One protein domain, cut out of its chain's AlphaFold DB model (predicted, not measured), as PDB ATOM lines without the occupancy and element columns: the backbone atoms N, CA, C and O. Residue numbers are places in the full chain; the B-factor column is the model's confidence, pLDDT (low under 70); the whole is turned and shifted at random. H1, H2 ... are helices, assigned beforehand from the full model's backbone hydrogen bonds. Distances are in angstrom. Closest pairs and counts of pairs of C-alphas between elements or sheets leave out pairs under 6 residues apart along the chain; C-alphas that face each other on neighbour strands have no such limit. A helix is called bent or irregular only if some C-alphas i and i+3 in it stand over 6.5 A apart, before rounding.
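What this domain is: This is residues 97 to 165 of the 170 residues of an uncharacterized protein of bacterium ADurb.Bin431 (UniProt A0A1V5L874). Two long helices, H4 and H2, make an open V: they meet where the later part of H4 comes to the earlier part of H2, and their other ends spread apart. The short H1 crosses H4 at the closed end of the V, and the very short H3 sits between the spread ends, with the link of residues 122 to 131 making the far end of the long axis. The printed part has 69 residues with four named helices, in the order H1, H2, H3, H4, and no named strand, and its class is all helix. It is loose, with a radius of gyration of the C-alphas of 14.1 A, and elongated, spanning 43 by 24 by 15 A.

How they stand to each other: Begin with H4, residues 140 to 163, the hub, which touches three other helices. Look at its residues 154 to 158: with these alone it touches H2, residues 106 to 121, and H2 touches H4 with residues 108 to 113 alone. Their closest C-alphas, those of Ala 109 and Thr 158, are 5.8 A apart, and the two helices run opposite ways at a steep tilt of 51 degrees. Further along, residues 155 to 163 of H4 touch H1, residues 97 to 103; the closest C-alphas, of Ala 102 and Ala 159, are 4.2 A apart, and the lines are about perpendicular at 89 degrees. H1 and H2 are close but not clearly touching, with the C-alphas of Ala 102 and Ala 109 closest at 7.4 A and the lines about perpendicular at 83 degrees. At the other end of H4, residues 142 to 146 alone touch H3, residues 132 to 136, only at the corner by their link and only just, with 3 pairs of C-alphas within 8 A; the closest, of Leu 136 and Thr 142, are 5.2 A apart. H3 and H2 also only just touch, with 3 such pairs, through residues 120 to 121 of H2 alone; the C-alphas of Ile 120 and Tyr 133 are closest at 6.9 A. H1 and H3 are apart. In H1, H3 and H4 each O i to N i+4 pair is within hydrogen-bond range; in H2, 10 of 12 are.

Where its parts are: Find C-alpha 140 at (-48.142, 10.454, -32.612); from there H4 runs 34.2 A to C-alpha 163 at (-61.643, 27.659, -58.927). H2 runs 23.6 A from Ala 106 to Gly 121; it is neither bent nor irregular, but only just: C-alphas 110 and 113 are 6.0 A apart. H1 begins at C-alpha 97, at (-67.152, 18.734, -54.024), and covers 9.7 A to Gly 103, while H3 covers 6.2 A from Leu 132 to Leu 136.

The domain as a whole: The two C-alphas farthest apart, of Asp 128 and Gly 165, are 43.3 A apart. The printed part has no cut. The links H1 to H2 and H3 to H4 are tight, and the link H2 to H3, of 10 residues, is short. The mean pLDDT of the printed part is 83.8, and look for values under 70 at residues 126 to 128 and residue 130.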
ATOM      1  N   ARG A  97     -67.346  17.705 -52.988       83.81
ATOM      2  CA  ARG A  97     -67.152  18.734 -54.024       83.81
ATOM      3  C   ARG A  97     -65.773  19.390 -53.954       83.81
ATOM      4  O   ARG A  97     -65.181  19.682 -54.991       83.81
ATOM      5  N   MET A  98     -65.255  19.643 -52.750       83.88
ATOM      6  CA  MET A  98     -63.916  20.214 -52.586       83.88
ATOM      7  C   MET A  98     -62.844  19.211 -53.010       83.88
ATOM      8  O   MET A  98     -61.939  19.581 -53.752       83.88
ATOM      9  N   LEU A  99     -62.999  17.950 -52.610       83.88
ATOM     10  CA  LEU A  99     -62.084  16.877 -52.988       83.88
ATOM     11  C   LEU A  99     -62.107  16.619 -54.504       83.88
ATOM     12  O   LEU A  99     -61.053  16.510 -55.119       83.88
ATOM     13  N   ALA A 100     -63.289  16.630 -55.121       85.88
ATOM     14  CA  ALA A 100     -63.463  16.515 -56.567       85.88
ATOM     15  C   ALA A 100     -62.799  17.682 -57.312       85.88
ATOM     16  O   ALA A 100     -62.111  17.471 -58.305       85.88
ATOM     17  N   THR A 101     -62.944  18.910 -56.799       85.38
ATOM     18  CA  THR A 101     -62.280  20.092 -57.375       85.38
ATOM     19  C   THR A 101     -60.756  19.984 -57.256       85.38
ATOM     20  O   THR A 101     -60.046  20.278 -58.210       85.38
ATOM     21  N   ALA A 102     -60.240  19.547 -56.102       85.56
ATOM     22  CA  ALA A 102     -58.805  19.347 -55.911       85.56
ATOM     23  C   ALA A 102     -58.255  18.227 -56.814       85.56
ATOM     24  O   ALA A 102     -57.175  18.372 -57.380       85.56
ATOM     25  N   GLY A 103     -59.019  17.145 -57.004       83.38
ATOM     26  CA  GLY A 103     -58.648  16.012 -57.854       83.38
ATOM     27  C   GLY A 103     -58.479  16.370 -59.332       83.38
ATOM     28  O   GLY A 103     -57.633  15.783 -60.000       83.38
ATOM     29  N   GLN A 104     -59.200  17.381 -59.831       87.00
ATOM     30  CA  GLN A 104     -59.005  17.896 -61.195       87.00
ATOM     31  C   GLN A 104     -57.607  18.503 -61.412       87.00
ATOM     32  O   GLN A 104     -57.126  18.518 -62.538       87.00
ATOM     33  N   ASN A 105     -56.937  18.936 -60.338       86.19
ATOM     34  CA  ASN A 105     -55.579  19.485 -60.348       86.19
ATOM     35  C   ASN A 105     -54.602  18.608 -59.554       86.19
ATOM     36  O   ASN A 105     -53.793  19.106 -58.766       86.19
ATOM     37  N   ALA A 106     -54.655  17.290 -59.770       84.38
ATOM     38  CA  ALA A 106     -53.810  16.330 -59.059       84.38
ATOM     39  C   ALA A 106     -52.303  16.649 -59.158       84.38
ATOM     40  O   ALA A 106     -51.575  16.475 -58.180       84.38
ATOM     41  N   LEU A 107     -51.832  17.178 -60.295       85.31
ATOM     42  CA  LEU A 107     -50.426  17.558 -60.467       85.31
ATOM     43  C   LEU A 107     -50.016  18.720 -59.553       85.31
ATOM     44  O   LEU A 107     -48.938  18.685 -58.960       85.31
ATOM     45  N   PHE A 108     -50.877  19.726 -59.387       86.19
ATOM     46  CA  PHE A 108     -50.598  20.819 -58.458       86.19
ATOM     47  C   PHE A 108     -50.547  20.306 -57.017       86.19
ATOM     48  O   PHE A 108     -49.602  20.621 -56.296       86.19
ATOM     49  N   ALA A 109     -51.495  19.448 -56.621       86.69
ATOM     50  CA  ALA A 109     -51.477  18.812 -55.303       86.69
ATOM     51  C   ALA A 109     -50.188  18.005 -55.058       86.69
ATOM     52  O   ALA A 109     -49.642  18.039 -53.956       86.69
ATOM     53  N   PHE A 110     -49.675  17.321 -56.087       85.44
ATOM     54  CA  PHE A 110     -48.424  16.566 -56.011       85.44
ATOM     55  C   PHE A 110     -47.199  17.468 -55.782       85.44
ATOM     56  O   PHE A 110     -46.385  17.183 -54.905       85.44
ATOM     57  N   ILE A 111     -47.083  18.578 -56.522       88.69
ATOM     58  CA  ILE A 111     -45.958  19.527 -56.399       88.69
ATOM     59  C   ILE A 111     -46.034  20.340 -55.097       88.69
ATOM     60  O   ILE A 111     -45.008  20.737 -54.538       88.69
ATOM     61  N   LEU A 112     -47.240  20.563 -54.577       88.25
ATOM     62  CA  LEU A 112     -47.451  21.359 -53.373       88.25
ATOM     63  C   LEU A 112     -46.789  20.749 -52.126       88.25
ATOM     64  O   LEU A 112     -46.335  21.487 -51.255       88.25
ATOM     65  N   GLY A 113     -46.676  19.417 -52.051       86.50
ATOM     66  CA  GLY A 113     -45.993  18.724 -50.952       86.50
ATOM     67  C   GLY A 113     -44.524  19.149 -50.791       86.50
ATOM     68  O   GLY A 113     -44.161  19.664 -49.730       86.50
ATOM     69  N   PRO A 114     -43.680  18.987 -51.829       86.31
ATOM     70  CA  PRO A 114     -42.317  19.512 -51.842       86.31
ATOM     71  C   PRO A 114     -42.226  21.013 -51.538       86.31
ATOM     72  O   PRO A 114     -41.368  21.414 -50.757       86.31
ATOM     73  N   ILE A 115     -43.129  21.836 -52.092       88.81
ATOM     74  CA  ILE A 115     -43.162  23.284 -51.820       88.81
ATOM     75  C   ILE A 115     -43.375  23.549 -50.327       88.81
ATOM     76  O   ILE A 115     -42.615  24.305 -49.728       88.81
ATOM     77  N   PHE A 116     -44.368  22.910 -49.701       86.75
ATOM     78  CA  PHE A 116     -44.597  23.063 -48.265       86.75
ATOM     79  C   PHE A 116     -43.389  22.624 -47.447       86.75
ATOM     80  O   PHE A 116     -43.006  23.328 -46.520       86.75
ATOM     81  N   TYR A 117     -42.763  21.501 -47.798       83.19
ATOM     82  CA  TYR A 117     -41.585  21.030 -47.078       83.19
ATOM     83  C   TYR A 117     -40.424  22.032 -47.150       83.19
ATOM     84  O   TYR A 117     -39.811  22.324 -46.126       83.19
ATOM     85  N   LEU A 118     -40.172  22.609 -48.330       85.81
ATOM     86  CA  LEU A 118     -39.153  23.641 -48.522       85.81
ATOM     87  C   LEU A 118     -39.467  24.904 -47.718       85.81
ATOM     88  O   LEU A 118     -38.613  25.366 -46.967       85.81
ATOM     89  N   LEU A 119     -40.695  25.423 -47.813       85.81
ATOM     90  CA  LEU A 119     -41.114  26.620 -47.076       85.81
ATOM     91  C   LEU A 119     -40.981  26.434 -45.563       85.81
ATOM     92  O   LEU A 119     -40.512  27.331 -44.867       85.81
ATOM     93  N   ILE A 120     -41.351  25.260 -45.047       83.12
ATOM     94  CA  ILE A 120     -41.210  24.973 -43.619       83.12
ATOM     95  C   ILE A 120     -39.737  24.809 -43.234       83.12
ATOM     96  O   ILE A 120     -39.338  25.211 -42.145       83.12
ATOM     97  N   GLY A 121     -38.926  24.229 -44.118       78.12
ATOM     98  CA  GLY A 121     -37.485  24.088 -43.927       78.12
ATOM     99  C   GLY A 121     -36.739  25.423 -43.844       78.12
ATOM    100  O   GLY A 121     -35.656  25.461 -43.272       78.12
ATOM    101  N   MET A 122     -37.318  26.512 -44.363       80.50
ATOM    102  CA  MET A 122     -36.761  27.868 -44.262       80.50
ATOM    103  C   MET A 122     -37.079  28.570 -42.932       80.50
ATOM    104  O   MET A 122     -36.512  29.627 -42.661       80.50
ATOM    105  N   LEU A 123     -37.976  28.025 -42.097       82.19
ATOM    106  CA  LEU A 123     -38.243  28.596 -40.775       82.19
ATOM    107  C   LEU A 123     -37.018  28.428 -39.865       82.19
ATOM    108  O   LEU A 123     -36.376  27.374 -39.889       82.19
ATOM    109  N   PRO A 124     -36.711  29.436 -39.027       75.69
ATOM    110  CA  PRO A 124     -35.581  29.366 -38.119       75.69
ATOM    111  C   PRO A 124     -35.724  28.175 -37.171       75.69
ATOM    112  O   PRO A 124     -36.811  27.842 -36.687       75.69
ATOM    113  N   VAL A 125     -34.593  27.530 -36.916       76.56
ATOM    114  CA  VAL A 125     -34.487  26.464 -35.925       76.56
ATOM    115  C   VAL A 125     -34.758  27.072 -34.545       76.56
ATOM    116  O   VAL A 125     -34.286  28.169 -34.246       76.56
ATOM    117  N   MET A 126     -35.554  26.390 -33.717       66.06
ATOM    118  CA  MET A 126     -35.830  26.852 -32.354       66.06
ATOM    119  C   MET A 126     -34.548  26.827 -31.511       66.06
ATOM    120  O   MET A 126     -33.584  26.150 -31.869       66.06
ATOM    121  N   ALA A 127     -34.545  27.535 -30.376       61.91
ATOM    122  CA  ALA A 127     -33.384  27.643 -29.482       61.91
ATOM    123  C   ALA A 127     -32.765  26.278 -29.101       61.91
ATOM    124  O   ALA A 127     -31.555  26.178 -28.931       61.91
ATOM    125  N   ASP A 128     -33.574  25.213 -29.079       67.62
ATOM    126  CA  ASP A 128     -33.161  23.841 -28.756       67.62
ATOM    127  C   ASP A 128     -32.571  23.055 -29.950       67.62
ATOM    128  O   ASP A 128     -32.452  21.828 -29.900       67.62
ATOM    129  N   GLY A 129     -32.281  23.707 -31.082       71.19
ATOM    130  CA  GLY A 129     -31.729  23.059 -32.281       71.19
ATOM    131  C   GLY A 129     -32.733  22.208 -33.077       71.19
ATOM    132  O   GLY A 129     -32.374  21.598 -34.085       71.19
ATOM    133  N   ARG A 130     -34.008  22.165 -32.665       66.75
ATOM    134  CA  ARG A 130     -35.079  21.416 -33.345       66.75
ATOM    135  C   ARG A 130     -35.848  22.305 -34.319       66.75
ATOM    136  O   ARG A 130     -36.222  23.431 -33.994       66.75
ATOM    137  N   SER A 131     -36.153  21.780 -35.506       76.19
ATOM    138  CA  SER A 131     -37.071  22.452 -36.431       76.19
ATOM    139  C   SER A 131     -38.514  22.355 -35.923       76.19
ATOM    140  O   SER A 131     -38.920  21.337 -35.353       76.19
ATOM    141  N   LEU A 132     -39.318  23.394 -36.172       74.56
ATOM    142  CA  LEU A 132     -40.766  23.407 -35.901       74.56
ATOM    143  C   LEU A 132     -41.462  22.167 -36.482       74.56
ATOM    144  O   LEU A 132     -42.300  21.540 -35.832       74.56
ATOM    145  N   TYR A 133     -41.046  21.760 -37.682       75.88
ATOM    146  CA  TYR A 133     -41.539  20.558 -38.345       75.88
ATOM    147  C   TYR A 133     -41.227  19.274 -37.574       75.88
ATOM    148  O   TYR A 133     -42.090  18.397 -37.478       75.88
ATOM    149  N   GLY A 134     -40.007  19.160 -37.041       76.25
ATOM    150  CA  GLY A 134     -39.561  18.016 -36.251       76.25
ATOM    151  C   GLY A 134     -40.291  17.920 -34.914       76.25
ATOM    152  O   GLY A 134     -40.742  16.839 -34.550       76.25
ATOM    153  N   MET A 135     -40.502  19.046 -34.225       79.00
ATOM    154  CA  MET A 135     -41.250  19.082 -32.962       79.00
ATOM    155  C   MET A 135     -42.711  18.665 -33.151       79.00
ATOM    156  O   MET A 135     -43.208  17.798 -32.435       79.00
ATOM    157  N   LEU A 136     -43.390  19.223 -34.158       78.38
ATOM    158  CA  LEU A 136     -44.768  18.845 -34.474       78.38
ATOM    159  C   LEU A 136     -44.874  17.381 -34.929       78.38
ATOM    160  O   LEU A 136     -45.942  16.792 -34.835       78.38
ATOM    161  N   GLY A 137     -43.784  16.768 -35.394       78.44
ATOM    162  CA  GLY A 137     -43.718  15.347 -35.736       78.44
ATOM    163  C   GLY A 137     -43.233  14.424 -34.613       78.44
ATOM    164  O   GLY A 137     -43.166  13.222 -34.848       78.44
ATOM    165  N   ALA A 138     -42.876  14.946 -33.434       81.44
ATOM    166  CA  ALA A 138     -42.197  14.164 -32.398       81.44
ATOM    167  C   ALA A 138     -43.110  13.131 -31.716       81.44
ATOM    168  O   ALA A 138     -42.658  12.043 -31.368       81.44
ATOM    169  N   GLY A 139     -44.390  13.462 -31.525       87.50
ATOM    170  CA  GLY A 139     -45.397  12.558 -30.975       87.50
ATOM    171  C   GLY A 139     -46.393  12.074 -32.028       87.50
ATOM    172  O   GLY A 139     -46.600  12.721 -33.057       87.50
ATOM    173  N   PHE A 140     -47.077  10.962 -31.741       86.38
ATOM    174  CA  PHE A 140     -48.142  10.454 -32.612       86.38
ATOM    175  C   PHE A 140     -49.265  11.485 -32.782       86.38
ATOM    176  O   PHE A 140     -49.638  11.807 -33.904       86.38
ATOM    177  N   ALA A 141     -49.763  12.048 -31.676       88.94
ATOM    178  CA  ALA A 141     -50.865  13.007 -31.705       88.94
ATOM    179  C   ALA A 141     -50.498  14.290 -32.469       88.94
ATOM    180  O   ALA A 141     -51.238  14.713 -33.356       88.94
ATOM    181  N   THR A 142     -49.336  14.885 -32.182       88.75
ATOM    182  CA  THR A 142     -48.872  16.086 -32.892       88.75
ATOM    183  C   THR A 142     -48.622  15.784 -34.370       88.75
ATOM    184  O   THR A 142     -49.052  16.548 -35.231       88.75
ATOM    185  N   GLY A 143     -48.006  14.637 -34.681       87.50
ATOM    186  CA  GLY A 143     -47.730  14.197 -36.047       87.50
ATOM    187  C   GLY A 143     -49.001  13.934 -36.855       87.50
ATOM    188  O   GLY A 143     -49.071  14.317 -38.027       87.50
ATOM    189  N   PHE A 144     -50.016  13.340 -36.225       89.38
ATOM    190  CA  PHE A 144     -51.338  13.120 -36.803       89.38
ATOM    191  C   PHE A 144     -52.025  14.447 -37.128       89.38
ATOM    192  O   PHE A 144     -52.366  14.683 -38.287       89.38
ATOM    193  N   TRP A 145     -52.155  15.347 -36.146       90.06
ATOM    194  CA  TRP A 145     -52.803  16.648 -36.348       90.06
ATOM    195  C   TRP A 145     -52.074  17.501 -37.377       90.06
ATOM    196  O   TRP A 145     -52.712  18.068 -38.260       90.06
ATOM    197  N   ARG A 146     -50.739  17.526 -37.329       88.31
ATOM    198  CA  ARG A 146     -49.909  18.164 -38.352       88.31
ATOM    199  C   ARG A 146     -50.273  17.628 -39.734       88.31
ATOM    200  O   ARG A 146     -50.615  18.405 -40.617       88.31
ATOM    201  N   SER A 147     -50.235  16.311 -39.923       89.12
ATOM    202  CA  SER A 147     -50.496  15.693 -41.230       89.12
ATOM    203  C   SER A 147     -51.922  15.954 -41.719       89.12
ATOM    204  O   SER A 147     -52.118  16.232 -42.899       89.12
ATOM    205  N   LEU A 148     -52.904  15.938 -40.813       90.75
ATOM    206  CA  LEU A 148     -54.296  16.253 -41.124       90.75
ATOM    207  C   LEU A 148     -54.457  17.709 -41.573       90.75
ATOM    208  O   LEU A 148     -55.073  17.965 -42.605       90.75
ATOM    209  N   ILE A 149     -53.860  18.658 -40.847       90.56
ATOM    210  CA  ILE A 149     -53.891  20.083 -41.203       90.56
ATOM    211  C   ILE A 149     -53.219  20.308 -42.560       90.56
ATOM    212  O   ILE A 149     -53.792  20.987 -43.408       90.56
ATOM    213  N   PHE A 150     -52.057  19.695 -42.812       88.75
ATOM    214  CA  PHE A 150     -51.382  19.784 -44.111       88.75
ATOM    215  C   PHE A 150     -52.226  19.212 -45.250       88.75
ATOM    216  O   PHE A 150     -52.314  19.829 -46.311       88.75
ATOM    217  N   ALA A 151     -52.879  18.069 -45.036       89.56
ATOM    218  CA  ALA A 151     -53.756  17.467 -46.033       89.56
ATOM    219  C   ALA A 151     -54.963  18.367 -46.343       89.56
ATOM    220  O   ALA A 151     -55.275  18.600 -47.513       89.56
ATOM    221  N   LEU A 152     -55.609  18.925 -45.315       90.25
ATOM    222  CA  LEU A 152     -56.743  19.835 -45.474       90.25
ATOM    223  C   LEU A 152     -56.332  21.140 -46.163       90.25
ATOM    224  O   LEU A 152     -56.977  21.544 -47.128       90.25
ATOM    225  N   ALA A 153     -55.236  21.762 -45.721       90.50
ATOM    226  CA  ALA A 153     -54.708  22.991 -46.305       90.50
ATOM    227  C   ALA A 153     -54.281  22.789 -47.765       90.50
ATOM    228  O   ALA A 153     -54.626  23.596 -48.626       90.50
ATOM    229  N   GLY A 154     -53.590  21.685 -48.067       89.50
ATOM    230  CA  GLY A 154     -53.173  21.350 -49.426       89.50
ATOM    231  C   GLY A 154     -54.352  21.080 -50.358       89.50
ATOM    232  O   GLY A 154     -54.402  21.609 -51.470       89.50
ATOM    233  N   THR A 155     -55.348  20.324 -49.887       88.94
ATOM    234  CA  THR A 155     -56.583  20.064 -50.644       88.94
ATOM    235  C   THR A 155     -57.355  21.360 -50.884       88.94
ATOM    236  O   THR A 155     -57.830  21.607 -51.992       88.94
ATOM    237  N   TRP A 156     -57.450  22.218 -49.864       90.69
ATOM    238  CA  TRP A 156     -58.122  23.512 -49.958       90.69
ATOM    239  C   TRP A 156     -57.431  24.434 -50.955       90.69
ATOM    240  O   TRP A 156     -58.095  24.967 -51.842       90.69
ATOM    241  N   LEU A 157     -56.107  24.569 -50.866       89.56
ATOM    242  CA  LEU A 157     -55.335  25.423 -51.761       89.56
ATOM    243  C   LEU A 157     -55.423  24.930 -53.207       89.56
ATOM    244  O   LEU A 157     -55.636  25.727 -54.116       89.56
ATOM    245  N   THR A 158     -55.340  23.615 -53.418       89.00
ATOM    246  CA  THR A 158     -55.502  23.006 -54.747       89.00
ATOM    247  C   THR A 158     -56.887  23.305 -55.324       89.00
ATOM    248  O   THR A 158     -57.003  23.745 -56.469       89.00
ATOM    249  N   ALA A 159     -57.944  23.131 -54.526       87.31
ATOM    250  CA  ALA A 159     -59.305  23.445 -54.951       87.31
ATOM    251  C   ALA A 159     -59.509  24.951 -55.203       87.31
ATOM    252  O   ALA A 159     -60.204  25.324 -56.148       87.31
ATOM    253  N   ALA A 160     -58.911  25.822 -54.388       87.38
ATOM    254  CA  ALA A 160     -58.979  27.271 -54.550       87.38
ATOM    255  C   ALA A 160     -58.277  27.728 -55.839       87.38
ATOM    256  O   ALA A 160     -58.844  28.512 -56.602       87.38
ATOM    257  N   MET A 161     -57.092  27.182 -56.126       85.75
ATOM    258  CA  MET A 161     -56.365  27.451 -57.368       85.75
ATOM    259  C   MET A 161     -57.161  27.001 -58.594       85.75
ATOM    260  O   MET A 161     -57.326  27.797 -59.522       85.75
ATOM    261  N   GLN A 162     -57.773  25.811 -58.548       85.44
ATOM    262  CA  GLN A 162     -58.645  25.339 -59.628       85.44
ATOM    263  C   GLN A 162     -59.826  26.283 -59.878       85.44
ATOM    264  O   GLN A 162     -60.094  26.659 -61.016       85.44
ATOM    265  N   ARG A 163     -60.511  26.720 -58.815       83.94
ATOM    266  CA  ARG A 163     -61.643  27.659 -58.927       83.94
ATOM    267  C   ARG A 163     -61.231  29.019 -59.481       83.94
ATOM    268  O   ARG A 163     -62.031  29.661 -60.147       83.94
ATOM    269  N   SER A 164     -59.998  29.449 -59.220       83.69
ATOM    270  CA  SER A 164     -59.455  30.712 -59.732       83.69
ATOM    271  C   SER A 164     -59.005  30.657 -61.201       83.69
ATOM    272  O   SER A 164     -58.511  31.656 -61.717       83.69
ATOM    273  N   GLY A 165     -59.132  29.504 -61.871       79.44
ATOM    274  CA  GLY A 165     -58.684  29.314 -63.255       79.44
ATOM    275  C   GLY A 165     -57.163  29.210 -63.416       79.44
ATOM    276  O   GLY A 165     -56.666  29.169 -64.538       79.44
TER     277      GLY A 165